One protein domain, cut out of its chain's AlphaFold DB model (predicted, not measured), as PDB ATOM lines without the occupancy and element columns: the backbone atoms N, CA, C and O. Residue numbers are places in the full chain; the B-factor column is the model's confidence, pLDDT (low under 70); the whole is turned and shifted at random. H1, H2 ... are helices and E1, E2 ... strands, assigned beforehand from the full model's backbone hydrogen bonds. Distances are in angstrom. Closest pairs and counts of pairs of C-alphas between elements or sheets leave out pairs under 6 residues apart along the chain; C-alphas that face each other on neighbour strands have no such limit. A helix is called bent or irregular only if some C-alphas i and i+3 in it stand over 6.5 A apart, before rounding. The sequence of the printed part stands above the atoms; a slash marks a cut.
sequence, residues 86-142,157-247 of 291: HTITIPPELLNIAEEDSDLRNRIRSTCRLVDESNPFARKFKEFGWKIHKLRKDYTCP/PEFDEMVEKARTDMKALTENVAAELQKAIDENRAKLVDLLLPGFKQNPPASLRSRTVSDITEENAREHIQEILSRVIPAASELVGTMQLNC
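This is residues 86 to 142 and 157 to 247 of the 291 residues of an uncharacterized protein of Acidobacteria bacterium OLB17 (UniProt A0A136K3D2). One very long helix, H4, runs most of the length of a rod, kinked near residue 177, with four shorter helices packed along it and running opposite ways to it. H3 lies along its earlier part, H7 by its middle, and H2 and H6 along its later part, while the short H1 and H5 sit towards that later end. The printed part has 148 residues, with seven named helices and then one strand, in the order H1 H2 H3 H4 H5 H6 H7 E1, and its class is mostly helix. It is loose, with a radius of gyration of the C-alphas of 20.7 A and spans of 70 by 28 by 23 A.

H1, residues 92 to 95, is close to but not clearly touching H2, residues 102 to 111; their closest C-alphas, of Leu 95 and Arg 105, are 7.9 A apart. H4, residues 157 to 202, is the hub. Residues 188 to 195 of H4 touch H2, closest at the C-alphas of Thr 111 and Asn 188, 6.6 A. Residues 159 to 181 of H4 touch H3, residues 120 to 139, closest at the C-alphas of Phe 121 and Val 177, 6.2 A. H2 and H3 are apart. H5, residues 206 to 211, is close to but not clearly touching H6, residues 218 to 232, at a steep tilt of 62 degrees. Residues 189 to 201 of H4 touch H6, closest at the C-alphas of Val 193 and Ile 225, 6.4 A. Residues 174 to 185 of H4 touch H7, residues 236 to 241, closest at the C-alphas of Gln 182 and Ala 236, 5.0 A. H2, H3, H6 and H7 each touch H4 at a shallow tilt, of 31 degrees for H2, H3 and H7 and 32 degrees for H6, and each runs opposite ways to it, a mostly aligned helix packing, with the helices' lines at small angles to each other. E1, residues 244 to 247, pairs with no named strand; H7 and E1 meet only through their link. Every O i to N i+4 pair is within hydrogen-bond range in H2, H3 and H7, against 38 of 42 in H4, 1 of 2 in H5 and 10 of 11 in H6; H1 is too short for such a pair.

H1 begins at C-alpha 92, (100.841, -42.894, 23.366). H2 is 14.3 A long, H3 29.3 A and H6 21.6 A. H4 spans 65.2 A from C-alpha 157, (134.671, -69.660, -7.924); it has a kink of 38 degrees near residue 177 and is only just irregular, C-alphas 195 and 198 being 7.0 A apart. E1 ends at C-alpha 247, (127.244, -59.985, -2.757).

The two C-alphas farthest apart, of Pro 157 and Ser 214, are 70.4 A apart. Residues 143 to 156 are not printed, and C-alphas 142 and 157 are 19.1 A apart across this cut, in the link from H3 to H4. Of the links printed whole, none is long. The mean pLDDT of the printed part is 80.1; 26 residues are under 70, among them 94 to 102 and 210 to 216.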
ATOM      1  N   HIS A  86     114.575 -55.775  17.575       68.50
ATOM      2  CA  HIS A  86     113.426 -54.968  17.190       68.50
ATOM      3  C   HIS A  86     112.577 -54.660  18.431       68.50
ATOM      4  O   HIS A  86     111.988 -55.543  19.056       68.50
ATOM      5  N   THR A  87     112.583 -53.388  18.824       69.19
ATOM      6  CA  THR A  87     111.816 -52.876  19.960       69.19
ATOM      7  C   THR A  87     110.660 -52.066  19.410       69.19
ATOM      8  O   THR A  87     110.870 -51.122  18.649       69.19
ATOM      9  N   ILE A  88     109.445 -52.437  19.793       72.88
ATOM     10  CA  ILE A  88     108.245 -51.739  19.349       72.88
ATOM     11  C   ILE A  88     108.097 -50.446  20.149       72.88
ATOM     12  O   ILE A  88     108.209 -50.447  21.377       72.88
ATOM     13  N   THR A  89     107.816 -49.343  19.455       70.88
ATOM     14  CA  THR A  89     107.395 -48.106  20.119       70.88
ATOM     15  C   THR A  89     105.908 -48.197  20.398       70.88
ATOM     16  O   THR A  89     105.106 -48.357  19.485       70.88
ATOM     17  N   ILE A  90     105.540 -48.115  21.667       72.00
ATOM     18  CA  ILE A  90     104.147 -48.233  22.083       72.00
ATOM     19  C   ILE A  90     103.419 -46.937  21.742       72.00
ATOM     20  O   ILE A  90     103.943 -45.863  22.045       72.00
ATOM     21  N   PRO A  91     102.216 -47.013  21.156       74.06
ATOM     22  CA  PRO A  91     101.389 -45.840  20.938       74.06
ATOM     23  C   PRO A  91     101.128 -45.069  22.237       74.06
ATOM     24  O   PRO A  91     100.863 -45.689  23.270       74.06
ATOM     25  N   PRO A  92     101.126 -43.726  22.196       70.00
ATOM     26  CA  PRO A  92     100.841 -42.894  23.366       70.00
ATOM     27  C   PRO A  92      99.470 -43.208  23.983       70.00
ATOM     28  O   PRO A  92      99.314 -43.181  25.198       70.00
ATOM     29  N   GLU A  93      98.506 -43.626  23.160       70.81
ATOM     30  CA  GLU A  93      97.175 -44.072  23.589       70.81
ATOM     31  C   GLU A  93      97.211 -45.236  24.596       70.81
ATOM     32  O   GLU A  93      96.334 -45.328  25.449       70.81
ATOM     33  N   LEU A  94      98.235 -46.098  24.526       69.81
ATOM     34  CA  LEU A  94      98.456 -47.199  25.470       69.81
ATOM     35  C   LEU A  94      99.400 -46.813  26.623       69.81
ATOM     36  O   LEU A  94      99.390 -47.464  27.664       69.81
ATOM     37  N   LEU A  95     100.222 -45.772  26.450       67.25
ATOM     38  CA  LEU A  95     101.178 -45.295  27.458       67.25
ATOM     39  C   LEU A  95     100.535 -44.404  28.518       67.25
ATOM     40  O   LEU A  95     100.942 -44.503  29.670       67.25
ATOM     41  N   ASN A  96      99.519 -43.610  28.162       64.88
ATOM     42  CA  ASN A  96      98.790 -42.736  29.098       64.88
ATOM     43  C   ASN A  96      98.168 -43.509  30.278       64.88
ATOM     44  O   ASN A  96      97.825 -42.941  31.306       64.88
ATOM     45  N   ILE A  97      98.032 -44.824  30.124       64.62
ATOM     46  CA  ILE A  97      97.514 -45.757  31.123       64.62
ATOM     47  C   ILE A  97      98.592 -46.171  32.143       64.62
ATOM     48  O   ILE A  97      98.273 -46.560  33.261       64.62
ATOM     49  N   ALA A  98      99.865 -46.093  31.758       57.03
ATOM     50  CA  ALA A  98     101.018 -46.512  32.548       57.03
ATOM     51  C   ALA A  98     101.877 -45.334  33.042       57.03
ATOM     52  O   ALA A  98     102.970 -45.559  33.560       57.03
ATOM     53  N   GLU A  99     101.432 -44.085  32.860       60.66
ATOM     54  CA  GLU A  99     102.192 -42.900  33.290       60.66
ATOM     55  C   GLU A  99     102.322 -42.795  34.814       60.66
ATOM     56  O   GLU A  99     103.335 -42.294  35.299       60.66
ATOM     57  N   GLU A 100     101.348 -43.318  35.564       61.78
ATOM     58  CA  GLU A 100     101.326 -43.251  37.030       61.78
ATOM     59  C   GLU A 100     102.134 -44.377  37.708       61.78
ATOM     60  O   GLU A 100     102.574 -44.209  38.844       61.78
ATOM     61  N   ASP A 101     102.391 -45.497  37.016       69.31
ATOM     62  CA  ASP A 101     103.075 -46.675  37.568       69.31
ATOM     63  C   ASP A 101     104.400 -46.960  36.829       69.31
ATOM     64  O   ASP A 101     104.447 -47.498  35.714       69.31
ATOM     65  N   SER A 102     105.517 -46.613  37.480       69.62
ATOM     66  CA  SER A 102     106.865 -46.841  36.953       69.62
ATOM     67  C   SER A 102     107.202 -48.321  36.754       69.62
ATOM     68  O   SER A 102     107.961 -48.654  35.836       69.62
ATOM     69  N   ASP A 103     106.644 -49.212  37.573       73.94
ATOM     70  CA  ASP A 103     106.886 -50.653  37.485       73.94
ATOM     71  C   ASP A 103     106.123 -51.251  36.307       73.94
ATOM     72  O   ASP A 103     106.688 -52.027  35.525       73.94
ATOM     73  N   LEU A 104     104.875 -50.825  36.106       71.62
ATOM     74  CA  LEU A 104     104.093 -51.182  34.925       71.62
ATOM     75  C   LEU A 104     104.806 -50.725  33.649       71.62
ATOM     76  O   LEU A 104     104.980 -51.518  32.723       71.62
ATOM     77  N   ARG A 105     105.324 -49.493  33.621       72.88
ATOM     78  CA  ARG A 105     106.081 -48.954  32.480       72.88
ATOM     79  C   ARG A 105     107.346 -49.755  32.166       72.88
ATOM     80  O   ARG A 105     107.635 -50.022  30.996       72.88
ATOM     81  N   ASN A 106     108.098 -50.165  33.186       74.94
ATOM     82  CA  ASN A 106     109.291 -50.997  33.010       74.94
ATOM     83  C   ASN A 106     108.939 -52.391  32.473       74.94
ATOM     84  O   ASN A 106     109.597 -52.881  31.551       74.94
ATOM     85  N   ARG A 107     107.865 -53.001  32.989       71.75
ATOM     86  CA  ARG A 107     107.364 -54.299  32.509       71.75
ATOM     87  C   ARG A 107     106.917 -54.208  31.057       71.75
ATOM     88  O   ARG A 107     107.403 -54.979  30.236       71.75
ATOM     89  N   ILE A 108     106.118 -53.201  30.724       73.69
ATOM     90  CA  ILE A 108     105.695 -52.882  29.360       73.69
ATOM     91  C   ILE A 108     106.907 -52.779  28.419       73.69
ATOM     92  O   ILE A 108     106.961 -53.446  27.387       73.69
ATOM     93  N   ARG A 109     107.927 -51.997  28.794       72.19
ATOM     94  CA  ARG A 109     109.133 -51.806  27.976       72.19
ATOM     95  C   ARG A 109     109.915 -53.102  27.767       72.19
ATOM     96  O   ARG A 109     110.455 -53.315  26.684       72.19
ATOM     97  N   SER A 110     109.976 -53.955  28.788       72.06
ATOM     98  CA  SER A 110     110.608 -55.273  28.685       72.06
ATOM     99  C   SER A 110     109.838 -56.205  27.741       72.06
ATOM    100  O   SER A 110     110.455 -56.876  26.919       72.06
ATOM    101  N   THR A 111     108.501 -56.176  27.787       69.06
ATOM    102  CA  THR A 111     107.614 -56.982  26.933       69.06
ATOM    103  C   THR A 111     107.579 -56.484  25.483       69.06
ATOM    104  O   THR A 111     107.351 -57.274  24.575       69.06
ATOM    105  N   CYS A 112     107.869 -55.204  25.228       66.38
ATOM    106  CA  CYS A 112     107.945 -54.640  23.872       66.38
ATOM    107  C   CYS A 112     109.200 -55.009  23.077       66.38
ATOM    108  O   CYS A 112     109.320 -54.619  21.909       66.38
ATOM    109  N   ARG A 113     110.129 -55.767  23.664       70.44
ATOM    110  CA  ARG A 113     111.111 -56.511  22.873       70.44
ATOM    111  C   ARG A 113     110.361 -57.645  22.176       70.44
ATOM    112  O   ARG A 113     109.908 -58.570  22.839       70.44
ATOM    113  N   LEU A 114     110.225 -57.562  20.847       67.00
ATOM    114  CA  LEU A 114     109.463 -58.528  20.032       67.00
ATOM    115  C   LEU A 114     109.877 -59.976  20.291       67.00
ATOM    116  O   LEU A 114     109.056 -60.887  20.215       67.00
ATOM    117  N   VAL A 115     111.159 -60.172  20.590       67.44
ATOM    118  CA  VAL A 115     111.792 -61.468  20.744       67.44
ATOM    119  C   VAL A 115     112.826 -61.383  21.856       67.44
ATOM    120  O   VAL A 115     113.695 -60.513  21.834       67.44
ATOM    121  N   ASP A 116     112.777 -62.327  22.788       68.69
ATOM    122  CA  ASP A 116     113.843 -62.504  23.772       68.69
ATOM    123  C   ASP A 116     115.039 -63.265  23.166       68.69
ATOM    124  O   ASP A 116     114.870 -64.174  22.347       68.69
ATOM    125  N   GLU A 117     116.254 -62.925  23.594       68.88
ATOM    126  CA  GLU A 117     117.494 -63.581  23.159       68.88
ATOM    127  C   GLU A 117     117.583 -65.051  23.585       68.88
ATOM    128  O   GLU A 117     118.384 -65.803  23.026       68.88
ATOM    129  N   SER A 118     116.762 -65.459  24.556       70.00
ATOM    130  CA  SER A 118     116.628 -66.837  25.033       70.00
ATOM    131  C   SER A 118     115.958 -67.775  24.022       70.00
ATOM    132  O   SER A 118     116.072 -68.995  24.151       70.00
ATOM    133  N   ASN A 119     115.287 -67.237  22.996       74.69
ATOM    134  CA  ASN A 119     114.573 -68.053  22.024       74.69
ATOM    135  C   ASN A 119     115.525 -68.927  21.180       74.69
ATOM    136  O   ASN A 119     116.570 -68.446  20.726       74.69
ATOM    137  N   PRO A 120     115.151 -70.183  20.862       77.75
ATOM    138  CA  PRO A 120     115.993 -71.099  20.085       77.75
ATOM    139  C   PRO A 120     116.444 -70.532  18.733       77.75
ATOM    140  O   PRO A 120     117.582 -70.740  18.310       77.75
ATOM    141  N   PHE A 121     115.581 -69.769  18.059       79.31
ATOM    142  CA  PHE A 121     115.907 -69.172  16.768       79.31
ATOM    143  C   PHE A 121     116.910 -68.015  16.849       79.31
ATOM    144  O   PHE A 121     117.665 -67.803  15.899       79.31
ATOM    145  N   ALA A 122     116.991 -67.302  17.979       79.44
ATOM    146  CA  ALA A 122     117.985 -66.244  18.178       79.44
ATOM    147  C   ALA A 122     119.407 -66.814  18.094       79.44
ATOM    148  O   ALA A 122     120.297 -66.220  17.478       79.44
ATOM    149  N   ARG A 123     119.610 -68.015  18.648       82.69
ATOM    150  CA  ARG A 123     120.868 -68.754  18.527       82.69
ATOM    151  C   ARG A 123     121.161 -69.139  17.076       82.69
ATOM    152  O   ARG A 123     122.269 -68.881  16.615       82.69
ATOM    153  N   LYS A 124     120.174 -69.674  16.344       84.44
ATOM    154  CA  LYS A 124     120.329 -70.041  14.921       84.44
ATOM    155  C   LYS A 124     120.770 -68.834  14.071       84.44
ATOM    156  O   LYS A 124     121.683 -68.955  13.257       84.44
ATOM    157  N   PHE A 125     120.198 -67.647  14.304       82.12
ATOM    158  CA  PHE A 125     120.620 -66.416  13.620       82.12
ATOM    159  C   PHE A 125     122.027 -65.949  14.012       82.12
ATOM    160  O   PHE A 125     122.787 -65.526  13.138       82.12
ATOM    161  N   LYS A 126     122.409 -66.050  15.294       84.25
ATOM    162  CA  LYS A 126     123.779 -65.748  15.749       84.25
ATOM    163  C   LYS A 126     124.802 -66.679  15.084       84.25
ATOM    164  O   LYS A 126     125.827 -66.210  14.592       84.25
ATOM    165  N   GLU A 127     124.505 -67.974  15.013       87.62
ATOM    166  CA  GLU A 127     125.345 -68.977  14.346       87.62
ATOM    167  C   GLU A 127     125.471 -68.703  12.840       87.62
ATOM    168  O   GLU A 127     126.577 -68.734  12.297       87.62
ATOM    169  N   PHE A 128     124.369 -68.359  12.169       88.56
ATOM    170  CA  PHE A 128     124.396 -67.959  10.761       88.56
ATOM    171  C   PHE A 128     125.241 -66.696  10.543       88.56
ATOM    172  O   PHE A 128     126.128 -66.685   9.691       88.56
ATOM    173  N   GLY A 129     125.049 -65.658  11.361       87.19
ATOM    174  CA  GLY A 129     125.862 -64.440  11.307       87.19
ATOM    175  C   GLY A 129     127.359 -64.717  11.482       87.19
ATOM    176  O   GLY A 129     128.186 -64.127  10.783       87.19
ATOM    177  N   TRP A 130     127.719 -65.666  12.351       89.81
ATOM    178  CA  TRP A 130     129.102 -66.109  12.518       89.81
ATOM    179  C   TRP A 130     129.643 -66.842  11.285       89.81
ATOM    180  O   TRP A 130     130.763 -66.554  10.863       89.81
ATOM    181  N   LYS A 131     128.851 -67.720  10.651       90.44
ATOM    182  CA  LYS A 131     129.226 -68.365   9.377       90.44
ATOM    183  C   LYS A 131     129.534 -67.327   8.291       90.44
ATOM    184  O   LYS A 131     130.568 -67.424   7.636       90.44
ATOM    185  N   ILE A 132     128.689 -66.306   8.140       91.56
ATOM    186  CA  ILE A 132     128.900 -65.209   7.179       91.56
ATOM    187  C   ILE A 132     130.168 -64.412   7.512       91.56
ATOM    188  O   ILE A 132     130.957 -64.091   6.622       91.56
ATOM    189  N   HIS A 133     130.390 -64.098   8.791       91.00
ATOM    190  CA  HIS A 133     131.609 -63.416   9.224       91.00
ATOM    191  C   HIS A 133     132.863 -64.239   8.909       91.00
ATOM    192  O   HIS A 133     133.845 -63.691   8.409       91.00
ATOM    193  N   LYS A 134     132.815 -65.551   9.158       92.44
ATOM    194  CA  LYS A 134     133.897 -66.480   8.841       92.44
ATOM    195  C   LYS A 134     134.172 -66.534   7.337       92.44
ATOM    196  O   LYS A 134     135.316 -66.363   6.946       92.44
ATOM    197  N   LEU A 135     133.138 -66.640   6.498       92.69
ATOM    198  CA  LEU A 135     133.281 -66.567   5.037       92.69
ATOM    199  C   LEU A 135     133.983 -65.280   4.592       92.69
ATOM    200  O   LEU A 135     134.919 -65.323   3.801       92.69
ATOM    201  N   ARG A 136     133.587 -64.128   5.145       90.75
ATOM    202  CA  ARG A 136     134.265 -62.859   4.846       90.75
ATOM    203  C   ARG A 136     135.737 -62.908   5.257       90.75
ATOM    204  O   ARG A 136     136.590 -62.462   4.500       90.75
ATOM    205  N   LYS A 137     136.033 -63.433   6.445       91.25
ATOM    206  CA  LYS A 137     137.393 -63.494   6.989       91.25
ATOM    207  C   LYS A 137     138.308 -64.438   6.204       91.25
ATOM    208  O   LYS A 137     139.477 -64.118   6.031       91.25
ATOM    209  N   ASP A 138     137.784 -65.576   5.762       91.56
ATOM    210  CA  ASP A 138     138.576 -66.635   5.132       91.56
ATOM    211  C   ASP A 138     138.857 -66.328   3.650       91.56
ATOM    212  O   ASP A 138     139.941 -66.625   3.155       91.56
ATOM    213  N   TYR A 139     137.907 -65.690   2.953       91.00
ATOM    214  CA  TYR A 139     137.984 -65.473   1.502       91.00
ATOM    215  C   TYR A 139     138.308 -64.036   1.084       91.00
ATOM    216  O   TYR A 139     138.725 -63.816  -0.052       91.00
ATOM    217  N   THR A 140     138.123 -63.044   1.961       91.62
ATOM    218  CA  THR A 140     138.342 -61.631   1.612       91.62
ATOM    219  C   THR A 140     139.411 -60.990   2.485       91.62
ATOM    220  O   THR A 140     139.546 -61.294   3.669       91.62
ATOM    221  N   CYS A 141     140.156 -60.055   1.904       90.94
ATOM    222  CA  CYS A 141     141.151 -59.256   2.599       90.94
ATOM    223  C   CYS A 141     140.680 -57.793   2.671       90.94
ATOM    224  O   CYS A 141     140.527 -57.161   1.622       90.94
ATOM    225  N   PRO A 142     140.435 -57.232   3.869       90.81
ATOM    226  CA  PRO A 142     140.098 -55.819   4.012       90.81
ATOM    227  C   PRO A 142     141.326 -54.930   3.756       90.81
ATOM    228  O   PRO A 142     142.360 -55.064   4.416       90.81
ATOM    229  N   PRO A 157     135.628 -68.584  -7.655       94.00
ATOM    230  CA  PRO A 157     134.671 -69.660  -7.924       94.00
ATOM    231  C   PRO A 157     134.268 -70.433  -6.660       94.00
ATOM    232  O   PRO A 157     133.092 -70.706  -6.449       94.00
ATOM    233  N   GLU A 158     135.229 -70.714  -5.777       94.19
ATOM    234  CA  GLU A 158     134.974 -71.385  -4.499       94.19
ATOM    235  C   GLU A 158     134.138 -70.500  -3.562       94.19
ATOM    236  O   GLU A 158     133.208 -70.968  -2.906       94.19
ATOM    237  N   PHE A 159     134.429 -69.197  -3.528       94.31
ATOM    238  CA  PHE A 159     133.651 -68.243  -2.743       94.31
ATOM    239  C   PHE A 159     132.202 -68.125  -3.245       94.31
ATOM    240  O   PHE A 159     131.286 -68.139  -2.426       94.31
ATOM    241  N   ASP A 160     131.982 -68.079  -4.563       93.88
ATOM    242  CA  ASP A 160     130.647 -68.039  -5.176       93.88
ATOM    243  C   ASP A 160     129.814 -69.271  -4.781       93.88
ATOM    244  O   ASP A 160     128.664 -69.136  -4.356       93.88
ATOM    245  N   GLU A 161     130.404 -70.471  -4.815       94.75
ATOM    246  CA  GLU A 161     129.737 -71.693  -4.345       94.75
ATOM    247  C   GLU A 161     129.338 -71.607  -2.867       94.75
ATOM    248  O   GLU A 161     128.244 -72.027  -2.475       94.75
ATOM    249  N   MET A 162     130.219 -71.067  -2.024       93.12
ATOM    250  CA  MET A 162     129.949 -70.915  -0.597       93.12
ATOM    251  C   MET A 162     128.891 -69.841  -0.314       93.12
ATOM    252  O   MET A 162     128.083 -70.014   0.604       93.12
ATOM    253  N   VAL A 163     128.841 -68.768  -1.107       93.62
ATOM    254  CA  VAL A 163     127.790 -67.741  -1.036       93.62
ATOM    255  C   VAL A 163     126.437 -68.325  -1.436       93.62
ATOM    256  O   VAL A 163     125.452 -68.083  -0.740       93.62
ATOM    257  N   GLU A 164     126.367 -69.142  -2.485       94.06
ATOM    258  CA  GLU A 164     125.113 -69.789  -2.895       94.06
ATOM    259  C   GLU A 164     124.625 -70.825  -1.870       94.06
ATOM    260  O   GLU A 164     123.432 -70.874  -1.539       94.06
ATOM    261  N   LYS A 165     125.539 -71.586  -1.256       94.06
ATOM    262  CA  LYS A 165     125.207 -72.428  -0.093       94.06
ATOM    263  C   LYS A 165     124.666 -71.588   1.062       94.06
ATOM    264  O   LYS A 165     123.619 -71.917   1.609       94.06
ATOM    265  N   ALA A 166     125.308 -70.466   1.387       92.88
ATOM    266  CA  ALA A 166     124.834 -69.559   2.431       92.88
ATOM    267  C   ALA A 166     123.458 -68.947   2.108       92.88
ATOM    268  O   ALA A 166     122.642 -68.779   3.012       92.88
ATOM    269  N   ARG A 167     123.162 -68.652   0.834       92.12
ATOM    270  CA  ARG A 167     121.831 -68.201   0.386       92.12
ATOM    271  C   ARG A 167     120.774 -69.279   0.576       92.12
ATOM    272  O   ARG A 167     119.660 -68.971   0.992       92.12
ATOM    273  N   THR A 168     121.123 -70.528   0.296       92.12
ATOM    274  CA  THR A 168     120.228 -71.675   0.482       92.12
ATOM    275  C   THR A 168     119.969 -71.930   1.968       92.12
ATOM    276  O   THR A 168     118.813 -72.013   2.381       92.12
ATOM    277  N   ASP A 169     121.026 -71.937   2.785       90.06
ATOM    278  CA  ASP A 169     120.948 -72.026   4.248       90.06
ATOM    279  C   ASP A 169     120.083 -70.899   4.832       90.06
ATOM    280  O   ASP A 169     119.285 -71.139   5.738       90.06
ATOM    281  N   MET A 170     120.213 -69.673   4.310       89.94
ATOM    282  CA  MET A 170     119.398 -68.532   4.730       89.94
ATOM    283  C   MET A 170     117.919 -68.781   4.448       89.94
ATOM    284  O   MET A 170     117.113 -68.618   5.356       89.94
ATOM    285  N   LYS A 171     117.559 -69.216   3.232       88.56
ATOM    286  CA  LYS A 171     116.161 -69.506   2.868       88.56
ATOM    287  C   LYS A 171     115.557 -70.585   3.768       88.56
ATOM    288  O   LYS A 171     114.497 -70.379   4.359       88.56
ATOM    289  N   ALA A 172     116.283 -71.683   3.967       88.44
ATOM    290  CA  ALA A 172     115.853 -72.751   4.864       88.44
ATOM    291  C   ALA A 172     115.707 -72.254   6.313       88.44
ATOM    292  O   ALA A 172     114.753 -72.606   7.006       88.44
ATOM    293  N   LEU A 173     116.627 -71.410   6.791       85.12
ATOM    294  CA  LEU A 173     116.526 -70.804   8.117       85.12
ATOM    295  C   LEU A 173     115.287 -69.908   8.226       85.12
ATOM    296  O   LEU A 173     114.568 -69.999   9.218       85.12
ATOM    297  N   THR A 174     115.019 -69.077   7.217       84.06
ATOM    298  CA  THR A 174     113.867 -68.169   7.209       84.06
ATOM    299  C   THR A 174     112.535 -68.912   7.235       84.06
ATOM    300  O   THR A 174     111.662 -68.546   8.016       84.06
ATOM    301  N   GLU A 175     112.397 -69.994   6.467       84.00
ATOM    302  CA  GLU A 175     111.179 -70.814   6.436       84.00
ATOM    303  C   GLU A 175     110.941 -71.523   7.774       84.00
ATOM    304  O   GLU A 175     109.838 -71.478   8.319       84.00
ATOM    305  N   ASN A 176     111.991 -72.110   8.355       80.94
ATOM    306  CA  ASN A 176     111.895 -72.817   9.633       80.94
ATOM    307  C   ASN A 176     111.606 -71.876  10.812       80.94
ATOM    308  O   ASN A 176     110.922 -72.253  11.761       80.94
ATOM    309  N   VAL A 177     112.148 -70.656  10.780       83.06
ATOM    310  CA  VAL A 177     112.036 -69.706  11.893       83.06
ATOM    311  C   VAL A 177     110.785 -68.839  11.800       83.06
ATOM    312  O   VAL A 177     110.318 -68.377  12.834       83.06
ATOM    313  N   ALA A 178     110.195 -68.639  10.617       83.19
ATOM    314  CA  ALA A 178     109.012 -67.790  10.466       83.19
ATOM    315  C   ALA A 178     107.855 -68.211  11.390       83.19
ATOM    316  O   ALA A 178     107.258 -67.363  12.050       83.19
ATOM    317  N   ALA A 179     107.586 -69.517  11.502       83.12
ATOM    318  CA  ALA A 179     106.543 -70.038  12.387       83.12
ATOM    319  C   ALA A 179     106.902 -69.892  13.879       83.12
ATOM    320  O   ALA A 179     106.061 -69.478  14.677       83.12
ATOM    321  N   GLU A 180     108.154 -70.187  14.256       83.50
ATOM    322  CA  GLU A 180     108.653 -70.008  15.632       83.50
ATOM    323  C   GLU A 180     108.582 -68.530  16.058       83.50
ATOM    324  O   GLU A 180     108.156 -68.213  17.169       83.50
ATOM    325  N   LEU A 181     108.954 -67.623  15.153       84.25
ATOM    326  CA  LEU A 181     108.916 -66.182  15.353       84.25
ATOM    327  C   LEU A 181     107.478 -65.677  15.477       84.25
ATOM    328  O   LEU A 181     107.193 -64.933  16.409       84.25
ATOM    329  N   GLN A 182     106.571 -66.095  14.589       86.56
ATOM    330  CA  GLN A 182     105.169 -65.674  14.655       86.56
ATOM    331  C   GLN A 182     104.536 -66.091  15.981       86.56
ATOM    332  O   GLN A 182     103.921 -65.268  16.653       86.56
ATOM    333  N   LYS A 183     104.791 -67.327  16.421       86.56
ATOM    334  CA  LYS A 183     104.324 -67.809  17.720       86.56
ATOM    335  C   LYS A 183     104.863 -66.963  18.879       86.56
ATOM    336  O   LYS A 183     104.097 -66.587  19.760       86.56
ATOM    337  N   ALA A 184     106.154 -66.625  18.870       84.12
ATOM    338  CA  ALA A 184     106.748 -65.771  19.901       84.12
ATOM    339  C   ALA A 184     106.143 -64.353  19.909       84.12
ATOM    340  O   ALA A 184     105.907 -63.785  20.977       84.12
ATOM    341  N   ILE A 185     105.851 -63.795  18.728       84.25
ATOM    342  CA  ILE A 185     105.174 -62.500  18.579       84.25
ATOM    343  C   ILE A 185     103.759 -62.567  19.160       84.25
ATOM    344  O   ILE A 185     103.378 -61.689  19.934       84.25
ATOM    345  N   ASP A 186     103.001 -63.613  18.834       86.50
ATOM    346  CA  ASP A 186     101.623 -63.790  19.299       86.50
ATOM    347  C   ASP A 186     101.559 -63.984  20.822       86.50
ATOM    348  O   ASP A 186     100.737 -63.361  21.497       86.50
ATOM    349  N   GLU A 187     102.474 -64.775  21.392       86.25
ATOM    350  CA  GLU A 187     102.609 -64.948  22.844       86.25
ATOM    351  C   GLU A 187     102.957 -63.631  23.552       86.25
ATOM    352  O   GLU A 187     102.390 -63.313  24.601       86.25
ATOM    353  N   ASN A 188     103.868 -62.837  22.985       84.06
ATOM    354  CA  ASN A 188     104.224 -61.533  23.542       84.06
ATOM    355  C   ASN A 188     103.079 -60.523  23.412       84.06
ATOM    356  O   ASN A 188     102.831 -59.762  24.350       84.06
ATOM    357  N   ARG A 189     102.330 -60.552  22.306       84.44
ATOM    358  CA  ARG A 189     101.124 -59.735  22.121       84.44
ATOM    359  C   ARG A 189     100.065 -60.078  23.162       84.44
ATOM    360  O   ARG A 189      99.517 -59.161  23.767       84.44
ATOM    361  N   ALA A 190      99.815 -61.362  23.414       86.31
ATOM    362  CA  ALA A 190      98.875 -61.802  24.445       86.31
ATOM    363  C   ALA A 190      99.284 -61.292  25.838       86.31
ATOM    364  O   ALA A 190      98.477 -60.668  26.524       86.31
ATOM    365  N   LYS A 191     100.564 -61.438  26.207       85.31
ATOM    366  CA  LYS A 191     101.104 -60.903  27.471       85.31
ATOM    367  C   LYS A 191     100.941 -59.388  27.583       85.31
ATOM    368  O   LYS A 191     100.629 -58.891  28.661       85.31
ATOM    369  N   LEU A 192     101.163 -58.650  26.494       83.56
ATOM    370  CA  LEU A 192     101.019 -57.195  26.488       83.56
ATOM    371  C   LEU A 192      99.553 -56.774  26.656       83.56
ATOM    372  O   LEU A 192      99.269 -55.845  27.404       83.56
ATOM    373  N   VAL A 193      98.624 -57.476  26.002       85.62
ATOM    374  CA  VAL A 193      97.180 -57.258  26.164       85.62
ATOM    375  C   VAL A 193      96.772 -57.484  27.618       85.62
ATOM    376  O   VAL A 193      96.162 -56.602  28.214       85.62
ATOM    377  N   ASP A 194      97.158 -58.615  28.206       85.44
ATOM    378  CA  ASP A 194      96.813 -58.950  29.594       85.44
ATOM    379  C   ASP A 194      97.398 -57.950  30.599       85.44
ATOM    380  O   ASP A 194      96.776 -57.641  31.614       85.44
ATOM    381  N   LEU A 195      98.575 -57.399  30.301       82.69
ATOM    382  CA  LEU A 195      99.230 -56.408  31.145       82.69
ATOM    383  C   LEU A 195      98.601 -55.009  31.028       82.69
ATOM    384  O   LEU A 195      98.583 -54.270  32.010       82.69
ATOM    385  N   LEU A 196      98.075 -54.645  29.855       80.44
ATOM    386  CA  LEU A 196      97.452 -53.340  29.606       80.44
ATOM    387  C   LEU A 196      95.959 -53.303  29.966       80.44
ATOM    388  O   LEU A 196      95.448 -52.236  30.305       80.44
ATOM    389  N   LEU A 197      95.264 -54.446  29.936       83.38
ATOM    390  CA  LEU A 197      93.825 -54.563  30.210       83.38
ATOM    391  C   LEU A 197      93.362 -53.869  31.509       83.38
ATOM    392  O   LEU A 197      92.378 -53.126  31.451       83.38
ATOM    393  N   PRO A 198      94.032 -54.052  32.669       79.00
ATOM    394  CA  PRO A 198      93.585 -53.450  33.926       79.00
ATOM    395  C   PRO A 198      93.589 -51.922  33.877       79.00
ATOM    396  O   PRO A 198      92.609 -51.284  34.261       79.00
ATOM    397  N   GLY A 199      94.661 -51.331  33.352       73.94
ATOM    398  CA  GLY A 199      94.765 -49.883  33.243       73.94
ATOM    399  C   GLY A 199      93.852 -49.312  32.151       73.94
ATOM    400  O   GLY A 199      93.290 -48.233  32.317       73.94
ATOM    401  N   PHE A 200      93.621 -50.062  31.068       74.88
ATOM    402  CA  PHE A 200      92.702 -49.667  29.997       74.88
ATOM    403  C   PHE A 200      91.243 -49.612  30.476       74.88
ATOM    404  O   PHE A 200      90.477 -48.761  30.030       74.88
ATOM    405  N   LYS A 201      90.862 -50.489  31.416       73.75
ATOM    406  CA  LYS A 201      89.556 -50.446  32.094       73.75
ATOM    407  C   LYS A 201      89.425 -49.262  33.053       73.75
ATOM    408  O   LYS A 201      88.349 -48.681  33.139       73.75
ATOM    409  N   GLN A 202      90.490 -48.927  33.780       72.94
ATOM    410  CA  GLN A 202      90.479 -47.815  34.739       72.94
ATOM    411  C   GLN A 202      90.447 -46.456  34.036       72.94
ATOM    412  O   GLN A 202      89.678 -45.582  34.425       72.94
ATOM    413  N   ASN A 203      91.222 -46.306  32.961       71.25
ATOM    414  CA  ASN A 203      91.324 -45.080  32.179       71.25
ATOM    415  C   ASN A 203      91.111 -45.375  30.687       71.25
ATOM    416  O   ASN A 203      92.067 -45.388  29.909       71.25
ATOM    417  N   PRO A 204      89.855 -45.586  30.252       69.31
ATOM    418  CA  PRO A 204      89.582 -45.896  28.859       69.31
ATOM    419  C   PRO A 204      89.894 -44.687  27.972       69.31
ATOM    420  O   PRO A 204      89.500 -43.568  28.322       69.31
ATOM    421  N   PRO A 205      90.564 -44.858  26.824       71.25
ATOM    422  CA  PRO A 205      90.911 -43.746  25.951       71.25
ATOM    423  C   PRO A 205      89.678 -43.142  25.275       71.25
ATOM    424  O   PRO A 205      88.651 -43.796  25.076       71.25
ATOM    425  N   ALA A 206      89.788 -41.864  24.905       72.12
ATOM    426  CA  ALA A 206      88.700 -41.103  24.293       72.12
ATOM    427  C   ALA A 206      88.184 -41.738  22.986       72.12
ATOM    428  O   ALA A 206      86.984 -41.694  22.712       72.12
ATOM    429  N   SER A 207      89.073 -42.382  22.221       69.06
ATOM    430  CA  SER A 207      88.749 -43.134  21.004       69.06
ATOM    431  C   SER A 207      87.726 -44.240  21.268       69.06
ATOM    432  O   SER A 207      86.736 -44.340  20.542       69.06
ATOM    433  N   LEU A 208      87.903 -45.011  22.341       70.56
ATOM    434  CA  LEU A 208      86.982 -46.076  22.725       70.56
ATOM    435  C   LEU A 208      85.677 -45.509  23.307       70.56
ATOM    436  O   LEU A 208      84.599 -45.915  22.882       70.56
ATOM    437  N   ARG A 209      85.754 -44.492  24.181       70.38
ATOM    438  CA  ARG A 209      84.560 -43.824  24.747       70.38
ATOM    439  C   ARG A 209      83.637 -43.254  23.668       70.38
ATOM    440  O   ARG A 209      82.426 -43.312  23.810       70.38
ATOM    441  N   SER A 210      84.203 -42.718  22.585       69.75
ATOM    442  CA  SER A 210      83.420 -42.163  21.472       69.75
ATOM    443  C   SER A 210      82.690 -43.222  20.634       69.75
ATOM    444  O   SER A 210      81.740 -42.896  19.928       69.75
ATOM    445  N   ARG A 211      83.138 -44.484  20.698       67.94
ATOM    446  CA  ARG A 211      82.638 -45.603  19.885       67.94
ATOM    447  C   ARG A 211      81.723 -46.558  20.650       67.94
ATOM    448  O   ARG A 211      81.180 -47.474  20.040       67.94
ATOM    449  N   THR A 212      81.555 -46.385  21.961       62.94
ATOM    450  CA  THR A 212      80.732 -47.272  22.794       62.94
ATOM    451  C   THR A 212      79.557 -46.500  23.392       62.94
ATOM    452  O   THR A 212      79.735 -45.440  23.979       62.94
ATOM    453  N   VAL A 213      78.343 -47.030  23.214       61.12
ATOM    454  CA  VAL A 213      77.089 -46.436  23.724       61.12
ATOM    455  C   VAL A 213      76.793 -46.891  25.168       61.12
ATOM    456  O   VAL A 213      76.046 -46.235  25.886       61.12
ATOM    457  N   SER A 214      77.404 -47.998  25.596       65.62
ATOM    458  CA  SER A 214      77.238 -48.663  26.897       65.62
ATOM    459  C   SER A 214      78.568 -48.742  27.667       65.62
ATOM    460  O   SER A 214      79.616 -48.364  27.141       65.62
ATOM    461  N   ASP A 215      78.535 -49.264  28.901       67.25
ATOM    462  CA  ASP A 215      79.743 -49.538  29.688       67.25
ATOM    463  C   ASP A 215      80.741 -50.422  28.922       67.25
ATOM    464  O   ASP A 215      80.374 -51.354  28.200       67.25
ATOM    465  N   ILE A 216      82.028 -50.124  29.087       69.69
ATOM    466  CA  ILE A 216      83.113 -50.801  28.375       69.69
ATOM    467  C   ILE A 216      83.266 -52.218  28.927       69.69
ATOM    468  O   ILE A 216      83.739 -52.422  30.048       69.69
ATOM    469  N   THR A 217      82.881 -53.209  28.124       79.69
ATOM    470  CA  THR A 217      83.111 -54.617  28.443       79.69
ATOM    471  C   THR A 217      84.596 -54.958  28.319       79.69
ATOM    472  O   THR A 217      85.357 -54.324  27.583       79.69
ATOM    473  N   GLU A 218      85.026 -55.992  29.045       79.88
ATOM    474  CA  GLU A 218      86.403 -56.493  28.958       79.88
ATOM    475  C   GLU A 218      86.773 -56.938  27.545       79.88
ATOM    476  O   GLU A 218      87.888 -56.704  27.088       79.88
ATOM    477  N   GLU A 219      85.811 -57.532  26.849       82.31
ATOM    478  CA  GLU A 219      85.966 -58.052  25.498       82.31
ATOM    479  C   GLU A 219      86.223 -56.922  24.495       82.31
ATOM    480  O   GLU A 219      87.202 -56.976  23.753       82.31
ATOM    481  N   ASN A 220      85.452 -55.830  24.580       80.12
ATOM    482  CA  ASN A 220      85.637 -54.653  23.728       80.12
ATOM    483  C   ASN A 220      86.985 -53.961  23.994       80.12
ATOM    484  O   ASN A 220      87.654 -53.514  23.062       80.12
ATOM    485  N   ALA A 221      87.409 -53.879  25.263       79.06
ATOM    486  CA  ALA A 221      88.720 -53.331  25.614       79.06
ATOM    487  C   ALA A 221      89.856 -54.200  25.048       79.06
ATOM    488  O   ALA A 221      90.821 -53.677  24.489       79.06
ATOM    489  N   ARG A 222      89.722 -55.528  25.144       84.69
ATOM    490  CA  ARG A 222      90.705 -56.486  24.627       84.69
ATOM    491  C   ARG A 222      90.842 -56.400  23.113       84.69
ATOM    492  O   ARG A 222      91.964 -56.337  22.612       84.69
ATOM    493  N   GLU A 223      89.718 -56.374  22.404       84.62
ATOM    494  CA  GLU A 223      89.673 -56.271  20.946       84.62
ATOM    495  C   GLU A 223      90.314 -54.965  20.468       84.62
ATOM    496  O   GLU A 223      91.142 -54.970  19.556       84.62
ATOM    497  N   HIS A 224      90.034 -53.851  21.143       83.44
ATOM    498  CA  HIS A 224      90.603 -52.566  20.761       83.44
ATOM    499  C   HIS A 224      92.113 -52.471  21.029       83.44
ATOM    500  O   HIS A 224      92.860 -51.985  20.180       83.44
ATOM    501  N   ILE A 225      92.603 -52.993  22.163       83.12
ATOM    502  CA  ILE A 225      94.054 -53.096  22.408       83.12
ATOM    503  C   ILE A 225      94.692 -53.978  21.331       83.12
ATOM    504  O   ILE A 225      95.734 -53.625  20.779       83.12
ATOM    505  N   GLN A 226      94.069 -55.109  20.990       86.00
ATOM    506  CA  GLN A 226      94.554 -55.969  19.916       86.00
ATOM    507  C   GLN A 226      94.615 -55.231  18.578       86.00
ATOM    508  O   GLN A 226      95.632 -55.362  17.898       86.00
ATOM    509  N   GLU A 227      93.593 -54.457  18.215       85.00
ATOM    510  CA  GLU A 227      93.559 -53.658  16.987       85.00
ATOM    511  C   GLU A 227      94.730 -52.666  16.941       85.00
ATOM    512  O   GLU A 227      95.466 -52.611  15.950       85.00
ATOM    513  N   ILE A 228      94.964 -51.938  18.038       82.88
ATOM    514  CA  ILE A 228      96.088 -51.003  18.158       82.88
ATOM    515  C   ILE A 228      97.414 -51.752  17.989       82.88
ATOM    516  O   ILE A 228      98.251 -51.346  17.185       82.88
ATOM    517  N   LEU A 229      97.602 -52.876  18.682       83.56
ATOM    518  CA  LEU A 229      98.848 -53.642  18.611       83.56
ATOM    519  C   LEU A 229      99.093 -54.247  17.229       83.56
ATOM    520  O   LEU A 229     100.228 -54.220  16.769       83.56
ATOM    521  N   SER A 230      98.064 -54.719  16.520       83.00
ATOM    522  CA  SER A 230      98.240 -55.236  15.152       83.00
ATOM    523  C   SER A 230      98.739 -54.196  14.151       83.00
ATOM    524  O   SER A 230      99.293 -54.569  13.127       83.00
ATOM    525  N   ARG A 231      98.562 -52.899  14.429       83.69
ATOM    526  CA  ARG A 231      99.058 -51.821  13.556       83.69
ATOM    527  C   ARG A 231     100.531 -51.491  13.789       83.69
ATOM    528  O   ARG A 231     101.152 -50.863  12.941       83.69
ATOM    529  N   VAL A 232     101.065 -51.854  14.951       81.75
ATOM    530  CA  VAL A 232     102.404 -51.444  15.402       81.75
ATOM    531  C   VAL A 232     103.368 -52.629  15.417       81.75
ATOM    532  O   VAL A 232     104.563 -52.463  15.192       81.75
ATOM    533  N   ILE A 233     102.854 -53.826  15.698       81.12
ATOM    534  CA  ILE A 233     103.617 -55.070  15.713       81.12
ATOM    535  C   ILE A 233     103.620 -55.646  14.290       81.12
ATOM    536  O   ILE A 233     102.566 -56.099  13.841       81.12
ATOM    537  N   PRO A 234     104.764 -55.646  13.579       81.88
ATOM    538  CA  PRO A 234     104.849 -56.224  12.242       81.88
ATOM    539  C   PRO A 234     104.687 -57.747  12.284       81.88
ATOM    540  O   PRO A 234     104.985 -58.397  13.292       81.88
ATOM    541  N   ALA A 235     104.256 -58.328  11.166       83.06
ATOM    542  CA  ALA A 235     104.164 -59.778  11.029       83.06
ATOM    543  C   ALA A 235     105.560 -60.424  10.959       83.06
ATOM    544  O   ALA A 235     106.527 -59.819  10.484       83.06
ATOM    545  N   ALA A 236     105.676 -61.695  11.362       82.00
ATOM    546  CA  ALA A 236     106.941 -62.427  11.258       82.00
ATOM    547  C   ALA A 236     107.462 -62.482   9.813       82.00
ATOM    548  O   ALA A 236     108.667 -62.383   9.587       82.00
ATOM    549  N   SER A 237     106.562 -62.588   8.832       78.94
ATOM    550  CA  SER A 237     106.891 -62.580   7.403       78.94
ATOM    551  C   SER A 237     107.533 -61.269   6.944       78.94
ATOM    552  O   SER A 237     108.452 -61.305   6.132       78.94
ATOM    553  N   GLU A 238     107.109 -60.126   7.481       80.31
ATOM    554  CA  GLU A 238     107.693 -58.817   7.168       80.31
ATOM    555  C   GLU A 238     109.096 -58.696   7.763       80.31
ATOM    556  O   GLU A 238     110.030 -58.291   7.073       80.31
ATOM    557  N   LEU A 239     109.274 -59.126   9.016       78.44
ATOM    558  CA  LEU A 239     110.577 -59.119   9.688       78.44
ATOM    559  C   LEU A 239     111.585 -60.019   8.969       78.44
ATOM    560  O   LEU A 239     112.716 -59.607   8.704       78.44
ATOM    561  N   VAL A 240     111.166 -61.232   8.618       79.56
ATOM    562  CA  VAL A 240     111.999 -62.208   7.910       79.56
ATOM    563  C   VAL A 240     112.224 -61.801   6.450       79.56
ATOM    564  O   VAL A 240     113.312 -62.011   5.922       79.56
ATOM    565  N   GLY A 241     111.256 -61.142   5.809       73.19
ATOM    566  CA  GLY A 241     111.375 -60.639   4.438       73.19
ATOM    567  C   GLY A 241     112.471 -59.584   4.250       73.19
ATOM    568  O   GLY A 241     113.000 -59.433   3.149       73.19
ATOM    569  N   THR A 242     112.880 -58.894   5.321       78.19
ATOM    570  CA  THR A 242     114.031 -57.972   5.282       78.19
ATOM    571  C   THR A 242     115.390 -58.676   5.228       78.19
ATOM    572  O   THR A 242     116.416 -58.019   5.018       78.19
ATOM    573  N   MET A 243     115.434 -59.996   5.432       82.38
ATOM    574  CA  MET A 243     116.680 -60.751   5.462       82.38
ATOM    575  C   MET A 243     117.229 -60.967   4.057       82.38
ATOM    576  O   MET A 243     116.634 -61.661   3.235       82.38
ATOM    577  N   GLN A 244     118.393 -60.381   3.788       84.38
ATOM    578  CA  GLN A 244     119.019 -60.436   2.470       84.38
ATOM    579  C   GLN A 244     120.528 -60.629   2.586       84.38
ATOM    580  O   GLN A 244     121.183 -60.089   3.482       84.38
ATOM    581  N   LEU A 245     121.077 -61.401   1.647       89.56
ATOM    582  CA  LEU A 245     122.510 -61.614   1.500       89.56
ATOM    583  C   LEU A 245     122.982 -60.996   0.181       89.56
ATOM    584  O   LEU A 245     122.825 -61.584  -0.895       89.56
ATOM    585  N   ASN A 246     123.577 -59.812   0.288       89.69
ATOM    586  CA  ASN A 246     124.086 -59.058  -0.849       89.69
ATOM    587  C   ASN A 246     125.552 -59.415  -1.073       89.69
ATOM    588  O   ASN A 246     126.339 -59.465  -0.125       89.69
ATOM    589  N   CYS A 247     125.892 -59.678  -2.328       92.12
ATOM    590  CA  CYS A 247     127.244 -59.985  -2.757       92.12
ATOM    591  C   CYS A 247     127.465 -59.300  -4.098       92.12
ATOM    592  O   CYS A 247     126.996 -59.793  -5.124       92.12
TER     593      CYS A 247